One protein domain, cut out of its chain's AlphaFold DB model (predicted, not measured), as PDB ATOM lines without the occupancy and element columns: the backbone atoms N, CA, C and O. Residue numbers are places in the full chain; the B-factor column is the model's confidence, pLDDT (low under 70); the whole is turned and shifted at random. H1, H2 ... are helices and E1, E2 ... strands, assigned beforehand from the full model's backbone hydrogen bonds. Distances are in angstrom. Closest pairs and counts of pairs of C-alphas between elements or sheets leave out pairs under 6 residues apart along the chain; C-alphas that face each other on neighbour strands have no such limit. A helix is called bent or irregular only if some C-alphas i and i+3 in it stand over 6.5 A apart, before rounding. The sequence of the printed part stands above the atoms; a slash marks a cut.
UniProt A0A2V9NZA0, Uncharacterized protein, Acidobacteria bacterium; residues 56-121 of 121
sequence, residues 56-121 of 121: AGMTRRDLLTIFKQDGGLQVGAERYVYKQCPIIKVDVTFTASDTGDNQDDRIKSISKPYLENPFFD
ATOM      1  N   ALA A  56      24.330 -27.920   6.333       98.12
ATOM      2  CA  ALA A  56      23.605 -27.267   5.248       98.12
ATOM      3  C   ALA A  56      22.136 -27.730   5.202       98.12
ATOM      4  O   ALA A  56      21.833 -28.892   5.471       98.12
ATOM      5  N   GLY A  57      21.233 -26.807   4.877       97.88
ATOM      6  CA  GLY A  57      19.782 -27.005   4.874       97.88
ATOM      7  C   GLY A  57      19.072 -26.631   6.181       97.88
ATOM      8  O   GLY A  57      17.882 -26.303   6.127       97.88
ATOM      9  N   MET A  58      19.780 -26.621   7.319       98.38
ATOM     10  CA  MET A  58      19.267 -26.098   8.598       98.38
ATOM     11  C   MET A  58      19.089 -24.577   8.545       98.38
ATOM     12  O   MET A  58      19.601 -23.921   7.636       98.38
ATOM     13  N   THR A  59      18.357 -24.009   9.499       97.94
ATOM     14  CA  THR A  59      18.098 -22.564   9.555       97.94
ATOM     15  C   THR A  59      19.198 -21.806  10.297       97.94
ATOM     16  O   THR A  59      19.929 -22.369  11.121       97.94
ATOM     17  N   ARG A  60      19.299 -20.495  10.057       98.12
ATOM     18  CA  ARG A  60      20.112 -19.587  10.879       98.12
ATOM     19  C   ARG A  60      19.693 -19.668  12.349       98.12
ATOM     20  O   ARG A  60      20.554 -19.641  13.224       98.12
ATOM     21  N   ARG A  61      18.399 -19.838  12.637       97.75
ATOM     22  CA  ARG A  61      17.894 -20.066  13.999       97.75
ATOM     23  C   ARG A  61      18.512 -21.306  14.644       97.75
ATOM     24  O   ARG A  61      18.975 -21.212  15.778       97.75
ATOM     25  N   ASP A  62      18.582 -22.424  13.920       98.12
ATOM     26  CA  ASP A  62      19.213 -23.659  14.406       98.12
ATOM     27  C   ASP A  62      20.701 -23.437  14.703       98.12
ATOM     28  O   ASP A  62      21.179 -23.809  15.773       98.12
ATOM     29  N   LEU A  63      21.429 -22.763  13.805       98.31
ATOM     30  CA  LEU A  63      22.836 -22.394  14.015       98.31
ATOM     31  C   LEU A  63      23.014 -21.581  15.306       98.31
ATOM     32  O   LEU A  63      23.865 -21.902  16.139       98.31
ATOM     33  N   LEU A  64      22.178 -20.558  15.494       97.81
ATOM     34  CA  LEU A  64      22.228 -19.641  16.633       97.81
ATOM     35  C   LEU A  64      21.887 -20.300  17.979       97.81
ATOM     36  O   LEU A  64      22.065 -19.670  19.025       97.81
ATOM     37  N   THR A  65      21.446 -21.561  18.009       97.88
ATOM     38  CA  THR A  65      21.281 -22.309  19.267       97.88
ATOM     39  C   THR A  65      22.628 -22.583  19.943       97.88
ATOM     40  O   THR A  65      22.756 -22.344  21.147       97.88
ATOM     41  N   ILE A  66      23.659 -22.965  19.180       97.69
ATOM     42  CA  ILE A  66      24.987 -23.334  19.705       97.69
ATOM     43  C   ILE A  66      26.113 -22.383  19.270       97.69
ATOM     44  O   ILE A  66      27.158 -22.326  19.923       97.69
ATOM     45  N   PHE A  67      25.894 -21.600  18.215       97.75
ATOM     46  CA  PHE A  67      26.813 -20.570  17.735       97.75
ATOM     47  C   PHE A  67      26.305 -19.164  18.048       97.75
ATOM     48  O   PHE A  67      25.116 -18.937  18.262       97.75
ATOM     49  N   LYS A  68      27.216 -18.197  18.050       96.56
ATOM     50  CA  LYS A  68      26.898 -16.767  17.974       96.56
ATOM     51  C   LYS A  68      27.692 -16.146  16.829       96.56
ATOM     52  O   LYS A  68      28.763 -16.652  16.499       96.56
ATOM     53  N   GLN A  69      27.169 -15.085  16.223       95.12
ATOM     54  CA  GLN A  69      27.892 -14.365  15.175       95.12
ATOM     55  C   GLN A  69      29.205 -13.804  15.747       95.12
ATOM     56  O   GLN A  69      29.217 -13.291  16.870       95.12
ATOM     57  N   ASP A  70      30.309 -13.977  15.015       93.50
ATOM     58  CA  ASP A  70      31.603 -13.391  15.378       93.50
ATOM     59  C   ASP A  70      31.567 -11.871  15.165       93.50
ATOM     60  O   ASP A  70      30.752 -11.356  14.397       93.50
ATOM     61  N   GLY A  71      32.455 -11.150  15.840       86.69
ATOM     62  CA  GLY A  71      32.620  -9.714  15.641       86.69
ATOM     63  C   GLY A  71      33.373  -9.365  14.351       86.69
ATOM     64  O   GLY A  71      33.720 -10.225  13.534       86.69
ATOM     65  N   GLY A  72      33.666  -8.072  14.202       85.56
ATOM     66  CA  GLY A  72      34.507  -7.537  13.131       85.56
ATOM     67  C   GLY A  72      33.816  -7.380  11.774       85.56
ATOM     68  O   GLY A  72      32.645  -7.708  11.587       85.56
ATOM     69  N   LEU A  73      34.563  -6.838  10.809       85.69
ATOM     70  CA  LEU A  73      34.088  -6.670   9.438       85.69
ATOM     71  C   LEU A  73      34.104  -8.018   8.710       85.69
ATOM     72  O   LEU A  73      35.157  -8.639   8.564       85.69
ATOM     73  N   GLN A  74      32.941  -8.444   8.224       87.00
ATOM     74  CA  GLN A  74      32.772  -9.688   7.478       87.00
ATOM     75  C   GLN A  74      32.285  -9.354   6.068       87.00
ATOM     76  O   GLN A  74      31.269  -8.683   5.897       87.00
ATOM     77  N   VAL A  75      33.032  -9.794   5.054       87.00
ATOM     78  CA  VAL A  75      32.681  -9.614   3.640       87.00
ATOM     79  C   VAL A  75      32.487 -10.993   3.021       87.00
ATOM     80  O   VAL A  75      33.410 -11.805   3.005       87.00
ATOM     81  N   GLY A  76      31.293 -11.252   2.488       91.94
ATOM     82  CA  GLY A  76      30.952 -12.543   1.891       91.94
ATOM     83  C   GLY A  76      30.351 -13.508   2.908       91.94
ATOM     84  O   GLY A  76      29.210 -13.317   3.318       91.94
ATOM     85  N   ALA A  77      31.082 -14.569   3.258       95.31
ATOM     86  CA  ALA A  77      30.617 -15.529   4.254       95.31
ATOM     87  C   ALA A  77      30.590 -14.890   5.646       95.31
ATOM     88  O   ALA A  77      31.499 -14.151   6.029       95.31
ATOM     89  N   GLU A  78      29.544 -15.201   6.397       96.19
ATOM     90  CA  GLU A  78      29.396 -14.754   7.770       96.19
ATOM     91  C   GLU A  78      30.133 -15.716   8.703       96.19
ATOM     92  O   GLU A  78      30.010 -16.938   8.582       96.19
ATOM     93  N   ARG A  79      30.883 -15.173   9.656       96.81
ATOM     94  CA  ARG A  79      31.660 -15.947  10.620       96.81
ATOM     95  C   ARG A  79      30.885 -16.108  11.918       96.81
ATOM     96  O   ARG A  79      30.320 -15.150  12.447       96.81
ATOM     97  N   TYR A  80      30.909 -17.319  12.456       97.00
ATOM     98  CA  TYR A  80      30.255 -17.688  13.705       97.00
ATOM     99  C   TYR A  80      31.233 -18.401  14.634       97.00
ATOM    100  O   TYR A  80      32.056 -19.198  14.186       97.00
ATOM    101  N   VAL A  81      31.105 -18.157  15.939       96.94
ATOM    102  CA  VAL A  81      31.929 -18.783  16.982       96.94
ATOM    103  C   VAL A  81      31.093 -19.681  17.883       96.94
ATOM    104  O   VAL A  81      29.938 -19.372  18.205       96.94
ATOM    105  N   TYR A  82      31.667 -20.806  18.296       97.38
ATOM    106  CA  TYR A  82      31.006 -21.720  19.218       97.38
ATOM    107  C   TYR A  82      30.842 -21.054  20.587       97.38
ATOM    108  O   TYR A  82      31.807 -20.542  21.159       97.38
ATOM    109  N   LYS A  83      29.624 -21.055  21.144       96.06
ATOM    110  CA  LYS A  83      29.309 -20.283  22.361       96.06
ATOM    111  C   LYS A  83      30.179 -20.655  23.565       96.06
ATOM    112  O   LYS A  83      30.526 -19.767  24.336       96.06
ATOM    113  N   GLN A  84      30.521 -21.937  23.727       95.06
ATOM    114  CA  GLN A  84      31.320 -22.405  24.870       95.06
ATOM    115  C   GLN A  84      32.835 -22.278  24.645       95.06
ATOM    116  O   GLN A  84      33.592 -22.308  25.608       95.06
ATOM    117  N   CYS A  85      33.286 -22.144  23.394       94.88
ATOM    118  CA  CYS A  85      34.699 -21.999  23.053       94.88
ATOM    119  C   CYS A  85      34.835 -21.097  21.817       94.88
ATOM    120  O   CYS A  85      34.835 -21.604  20.694       94.88
ATOM    121  N   PRO A  86      34.965 -19.767  22.001       94.38
ATOM    122  CA  PRO A  86      35.016 -18.811  20.890       94.38
ATOM    123  C   PRO A  86      36.221 -18.962  19.946       94.38
ATOM    124  O   PRO A  86      36.287 -18.274  18.933       94.38
ATOM    125  N   ILE A  87      37.162 -19.854  20.277       95.44
ATOM    126  CA  ILE A  87      38.280 -20.238  19.409       95.44
ATOM    127  C   ILE A  87      37.799 -21.119  18.244       95.44
ATOM    128  O   ILE A  87      38.404 -21.122  17.176       95.44
ATOM    129  N   ILE A  88      36.718 -21.884  18.435       96.88
ATOM    130  CA  ILE A  88      36.148 -22.738  17.390       96.88
ATOM    131  C   ILE A  88      35.211 -21.896  16.536       96.88
ATOM    132  O   ILE A  88      34.196 -21.390  17.029       96.88
ATOM    133  N   LYS A  89      35.527 -21.795  15.248       97.38
ATOM    134  CA  LYS A  89      34.797 -20.960  14.299       97.38
ATOM    135  C   LYS A  89      34.340 -21.734  13.072       97.38
ATOM    136  O   LYS A  89      34.908 -22.771  12.720       97.38
ATOM    137  N   VAL A  90      33.299 -21.215  12.432       98.12
ATOM    138  CA  VAL A  90      32.786 -21.672  11.138       98.12
ATOM    139  C   VAL A  90      32.415 -20.473  10.273       98.12
ATOM    140  O   VAL A  90      31.910 -19.471  10.781       98.12
ATOM    141  N   ASP A  91      32.618 -20.613   8.967       97.81
ATOM    142  CA  ASP A  91      32.145 -19.654   7.972       97.81
ATOM    143  C   ASP A  91      30.891 -20.211   7.302       97.81
ATOM    144  O   ASP A  91      30.856 -21.369   6.864       97.81
ATOM    145  N   VAL A  92      29.850 -19.387   7.234       98.38
ATOM    146  CA  VAL A  92      28.506 -19.784   6.822       98.38
ATOM    147  C   VAL A  92      28.010 -18.861   5.719       98.38
ATOM    148  O   VAL A  92      28.156 -17.642   5.783       98.38
ATOM    149  N   THR A  93      27.399 -19.443   4.689       97.94
ATOM    150  CA  THR A  93      26.612 -18.687   3.713       97.94
ATOM    151  C   THR A  93      25.160 -19.120   3.777       97.94
ATOM    152  O   THR A  93      24.856 -20.281   4.071       97.94
ATOM    153  N   PHE A  94      24.266 -18.188   3.477       97.75
ATOM    154  CA  PHE A  94      22.832 -18.380   3.600       97.75
ATOM    155  C   PHE A  94      22.119 -18.217   2.258       97.75
ATOM    156  O   PHE A  94      22.559 -17.474   1.380       97.75
ATOM    157  N   THR A  95      21.004 -18.924   2.117       97.00
ATOM    158  CA  THR A  95      19.965 -18.647   1.127       97.00
ATOM    159  C   THR A  95      18.809 -17.979   1.860       97.00
ATOM    160  O   THR A  95      18.330 -18.531   2.852       97.00
ATOM    161  N   ALA A  96      18.382 -16.815   1.366       95.75
ATOM    162  CA  ALA A  96      17.304 -16.041   1.968       95.75
ATOM    163  C   ALA A  96      16.001 -16.847   2.053       95.75
ATOM    164  O   ALA A  96      15.673 -17.604   1.133       95.75
ATOM    165  N   SER A  97      15.275 -16.682   3.157       94.06
ATOM    166  CA  SER A  97      13.907 -17.181   3.299       94.06
ATOM    167  C   SER A  97      12.901 -16.269   2.581       94.06
ATOM    168  O   SER A  97      13.130 -15.071   2.407       94.06
ATOM    169  N   ASP A  98      11.740 -16.818   2.216       91.19
ATOM    170  CA  ASP A  98      10.634 -16.027   1.657       91.19
ATOM    171  C   ASP A  98       9.875 -15.223   2.737       91.19
ATOM    172  O   ASP A  98       9.007 -14.414   2.416       91.19
ATOM    173  N   THR A  99      10.171 -15.450   4.024       84.50
ATOM    174  CA  THR A  99       9.442 -14.852   5.158       84.50
ATOM    175  C   THR A  99       9.912 -13.435   5.490       84.50
ATOM    176  O   THR A  99       9.227 -12.723   6.221       84.50
ATOM    177  N   GLY A 100      11.064 -13.010   4.960       82.19
ATOM    178  CA  GLY A 100      11.691 -11.726   5.287       82.19
ATOM    179  C   GLY A 100      12.378 -11.694   6.659       82.19
ATOM    180  O   GLY A 100      13.028 -10.701   6.980       82.19
ATOM    181  N   ASP A 101      12.273 -12.770   7.447       89.69
ATOM    182  CA  ASP A 101      13.054 -12.983   8.665       89.69
ATOM    183  C   ASP A 101      14.336 -13.754   8.324       89.69
ATOM    184  O   ASP A 101      14.297 -14.904   7.870       89.69
ATOM    185  N   ASN A 102      15.486 -13.130   8.588       91.62
ATOM    186  CA  ASN A 102      16.788 -13.742   8.339       91.62
ATOM    187  C   ASN A 102      17.058 -14.957   9.241       91.62
ATOM    188  O   ASN A 102      17.932 -15.768   8.937       91.62
ATOM    189  N   GLN A 103      16.317 -15.132  10.341       94.44
ATOM    190  CA  GLN A 103      16.445 -16.314  11.189       94.44
ATOM    191  C   GLN A 103      15.977 -17.587  10.480       94.44
ATOM    192  O   GLN A 103      16.464 -18.674  10.796       94.44
ATOM    193  N   ASP A 104      15.069 -17.450   9.513       95.81
ATOM    194  CA  ASP A 104      14.588 -18.553   8.683       95.81
ATOM    195  C   ASP A 104      15.496 -18.826   7.476       95.81
ATOM    196  O   ASP A 104      15.274 -19.806   6.756       95.81
ATOM    197  N   ASP A 105      16.524 -17.996   7.250       97.56
ATOM    198  CA  ASP A 105      17.511 -18.221   6.197       97.56
ATOM    199  C   ASP A 105      18.104 -19.623   6.324       97.56
ATOM    200  O   ASP A 105      18.495 -20.070   7.409       97.56
ATOM    201  N   ARG A 106      18.227 -20.324   5.199       98.00
ATOM    202  CA  ARG A 106      18.790 -21.674   5.184       98.00
ATOM    203  C   ARG A 106      20.288 -21.623   4.971       98.00
ATOM    204  O   ARG A 106      20.768 -20.944   4.067       98.00
ATOM    205  N   ILE A 107      21.025 -22.409   5.745       98.50
ATOM    206  CA  ILE A 107      22.461 -22.605   5.564       98.50
ATOM    207  C   ILE A 107      22.690 -23.216   4.180       98.50
ATOM    208  O   ILE A 107      22.367 -24.381   3.938       98.50
ATOM    209  N   LYS A 108      23.269 -22.431   3.274       98.31
ATOM    210  CA  LYS A 108      23.685 -22.867   1.941       98.31
ATOM    211  C   LYS A 108      24.994 -23.640   2.019       98.31
ATOM    212  O   LYS A 108      25.126 -24.707   1.425       98.31
ATOM    213  N   SER A 109      25.955 -23.112   2.771       98.38
ATOM    214  CA  SER A 109      27.215 -23.788   3.066       98.38
ATOM    215  C   SER A 109      27.681 -23.460   4.475       98.38
ATOM    216  O   SER A 109      27.463 -22.357   4.966       98.38
ATOM    217  N   ILE A 110      28.352 -24.423   5.096       98.44
ATOM    218  CA  ILE A 110      29.047 -24.273   6.371       98.44
ATOM    219  C   ILE A 110      30.431 -24.904   6.220       98.44
ATOM    220  O   ILE A 110      30.558 -26.003   5.668       98.44
ATOM    221  N   SER A 111      31.475 -24.192   6.634       98.19
ATOM    222  CA  SER A 111      32.845 -24.697   6.583       98.19
ATOM    223  C   SER A 111      33.044 -25.875   7.541       98.19
ATOM    224  O   SER A 111      32.257 -26.118   8.458       98.19
ATOM    225  N   LYS A 112      34.161 -26.596   7.386       97.62
ATOM    226  CA  LYS A 112      34.670 -27.396   8.509       97.62
ATOM    227  C   LYS A 112      34.992 -26.444   9.674       97.62
ATOM    228  O   LYS A 112      35.442 -25.327   9.400       97.62
ATOM    229  N   PRO A 113      34.783 -26.861  10.935       97.38
ATOM    230  CA  PRO A 113      35.212 -26.060  12.069       97.38
ATOM    231  C   PRO A 113      36.726 -25.876  12.033       97.38
ATOM    232  O   PRO A 113      37.465 -26.829  11.769       97.38
ATOM    233  N   TYR A 114      37.169 -24.653  12.290       97.06
ATOM    234  CA  TYR A 114      38.576 -24.281  12.368       97.06
ATOM    235  C   TYR A 114      38.863 -23.562  13.686       97.06
ATOM    236  O   TYR A 114      37.944 -23.134  14.387       97.06
ATOM    237  N   LEU A 115      40.145 -23.485  14.042       96.44
ATOM    238  CA  LEU A 115      40.603 -22.809  15.249       96.44
ATOM    239  C   LEU A 115      41.215 -21.465  14.871       96.44
ATOM    240  O   LEU A 115      42.129 -21.407  14.049       96.44
ATOM    241  N   GLU A 116      40.728 -20.401  15.487       94.69
ATOM    242  CA  GLU A 116      41.267 -19.054  15.350       94.69
ATOM    243  C   GLU A 116      41.063 -18.318  16.674       94.69
ATOM    244  O   GLU A 116      39.999 -18.422  17.283       94.69
ATOM    245  N   ASN A 117      42.067 -17.570  17.134       90.12
ATOM    246  CA  ASN A 117      41.931 -16.814  18.376       90.12
ATOM    247  C   ASN A 117      40.771 -15.800  18.289       90.12
ATOM    248  O   ASN A 117      40.485 -15.269  17.208       90.12
ATOM    249  N   PRO A 118      40.096 -15.511  19.415       79.94
ATOM    250  CA  PRO A 118      39.111 -14.447  19.457       79.94
ATOM    251  C   PRO A 118      39.779 -13.124  19.087       79.94
ATOM    252  O   PRO A 118      40.909 -12.854  19.503       79.94
ATOM    253  N   PHE A 119      39.071 -12.299  18.324       71.81
ATOM    254  CA  PHE A 119      39.446 -10.899  18.201       71.81
ATOM    255  C   PHE A 119      39.131 -10.239  19.545       71.81
ATOM    256  O   PHE A 119      37.979 -10.244  19.971       71.81
ATOM    257  N   PHE A 120      40.165  -9.761  20.231       63.94
ATOM    258  CA  PHE A 120      40.017  -8.900  21.396       63.94
ATOM    259  C   PHE A 120      40.096  -7.462  20.886       63.94
ATOM    260  O   PHE A 120      41.112  -7.085  20.299       63.94
ATOM    261  N   ASP A 121      39.006  -6.719  21.031       57.84
ATOM    262  CA  ASP A 121      38.945  -5.271  20.858       57.84
ATOM    263  C   ASP A 121      39.335  -4.527  22.145       57.84
ATOM    264  O   ASP A 121      39.098  -5.057  23.257       57.84
TER     265      ASP A 121
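Overview. This is residues 56 to 121 of the 121 residues of an uncharacterized protein of Acidobacteria bacterium (UniProt A0A2V9NZA0). Picture a small, strongly twisted and curled sheet of four strands, with a single short helix, H1, beside the strands in the gap between the sheet's two edge strands, E1 and E4. The long, bent strand E3 runs through the sheet, and the link from E3 to E4 and the tail after E4 lie at the two ends of the long axis. The printed part has 66 residues, with one named helix and four named strands in the order H1, E1, E2, E3, E4; the sheet's order is E1, E2, E3, E4, all antiparallel. The class is mixed, helices and strands, with 31 residues in named elements, under half of those printed. The whole is compact, with a radius of gyration of the C-alphas of 11.8 A, and elongated, spanning 36 by 21 by 17 A.

Arrangement. Begin with E3, residues 85 to 95, which bends by 75 degrees at residue 88. Its pairing is staggered: residues 85 to 92 pair with E2, residues 78 to 82, and residues 92 to 95 with E4, residues 106 to 110. In the hairpin of E2 and E3, look at N 80 and O 90, 2.9 A apart; in the hairpin of E3 and E4, at N 95 and O 106, 2.8 A. E1, residues 67 to 69, forms a hairpin with E2, where N 81 and O 68 are 2.8 A apart. These four strands make a meander, each strand the antiparallel neighbour of the one before. E1 and E4 are apart. H1, residues 60 to 66, is on the sheet at the sheet's level, with a height of 2.4 A. Its closest C-alpha pair with E4 is Arg 60 and Arg 106, 6.2 A; with E2 it is Ile 66 and Tyr 82, 6.3 A. In H1, 2 of 3 O i to N i+4 pairs are within hydrogen-bond range. H1 is neither bent nor irregular, but only just: C-alphas 63 and 66 are 6.2 A apart.

Along the chain. Find C-alpha 85 at (34.699, -21.999, 23.053); from there E3 runs 26.6 A to C-alpha 95 at (19.965, -18.647, 1.127). E2 measures 13.5 A, E4 10.6 A and E1 6.8 A. H1 begins at C-alpha 60, (20.112, -19.587, 10.879), and is 10.8 A long.

Size, cuts and confidence. The farthest C-alphas, those of Asp 98 and Phe 120, are 36.1 A apart. The printed part has no cut and no long link. Residues 88 to 89 of E3 also pair, antiparallel, with residues 114 to 115. Mean pLDDT of the printed part is 93.6; residues 120 to 121, at the chain's end, are under 70.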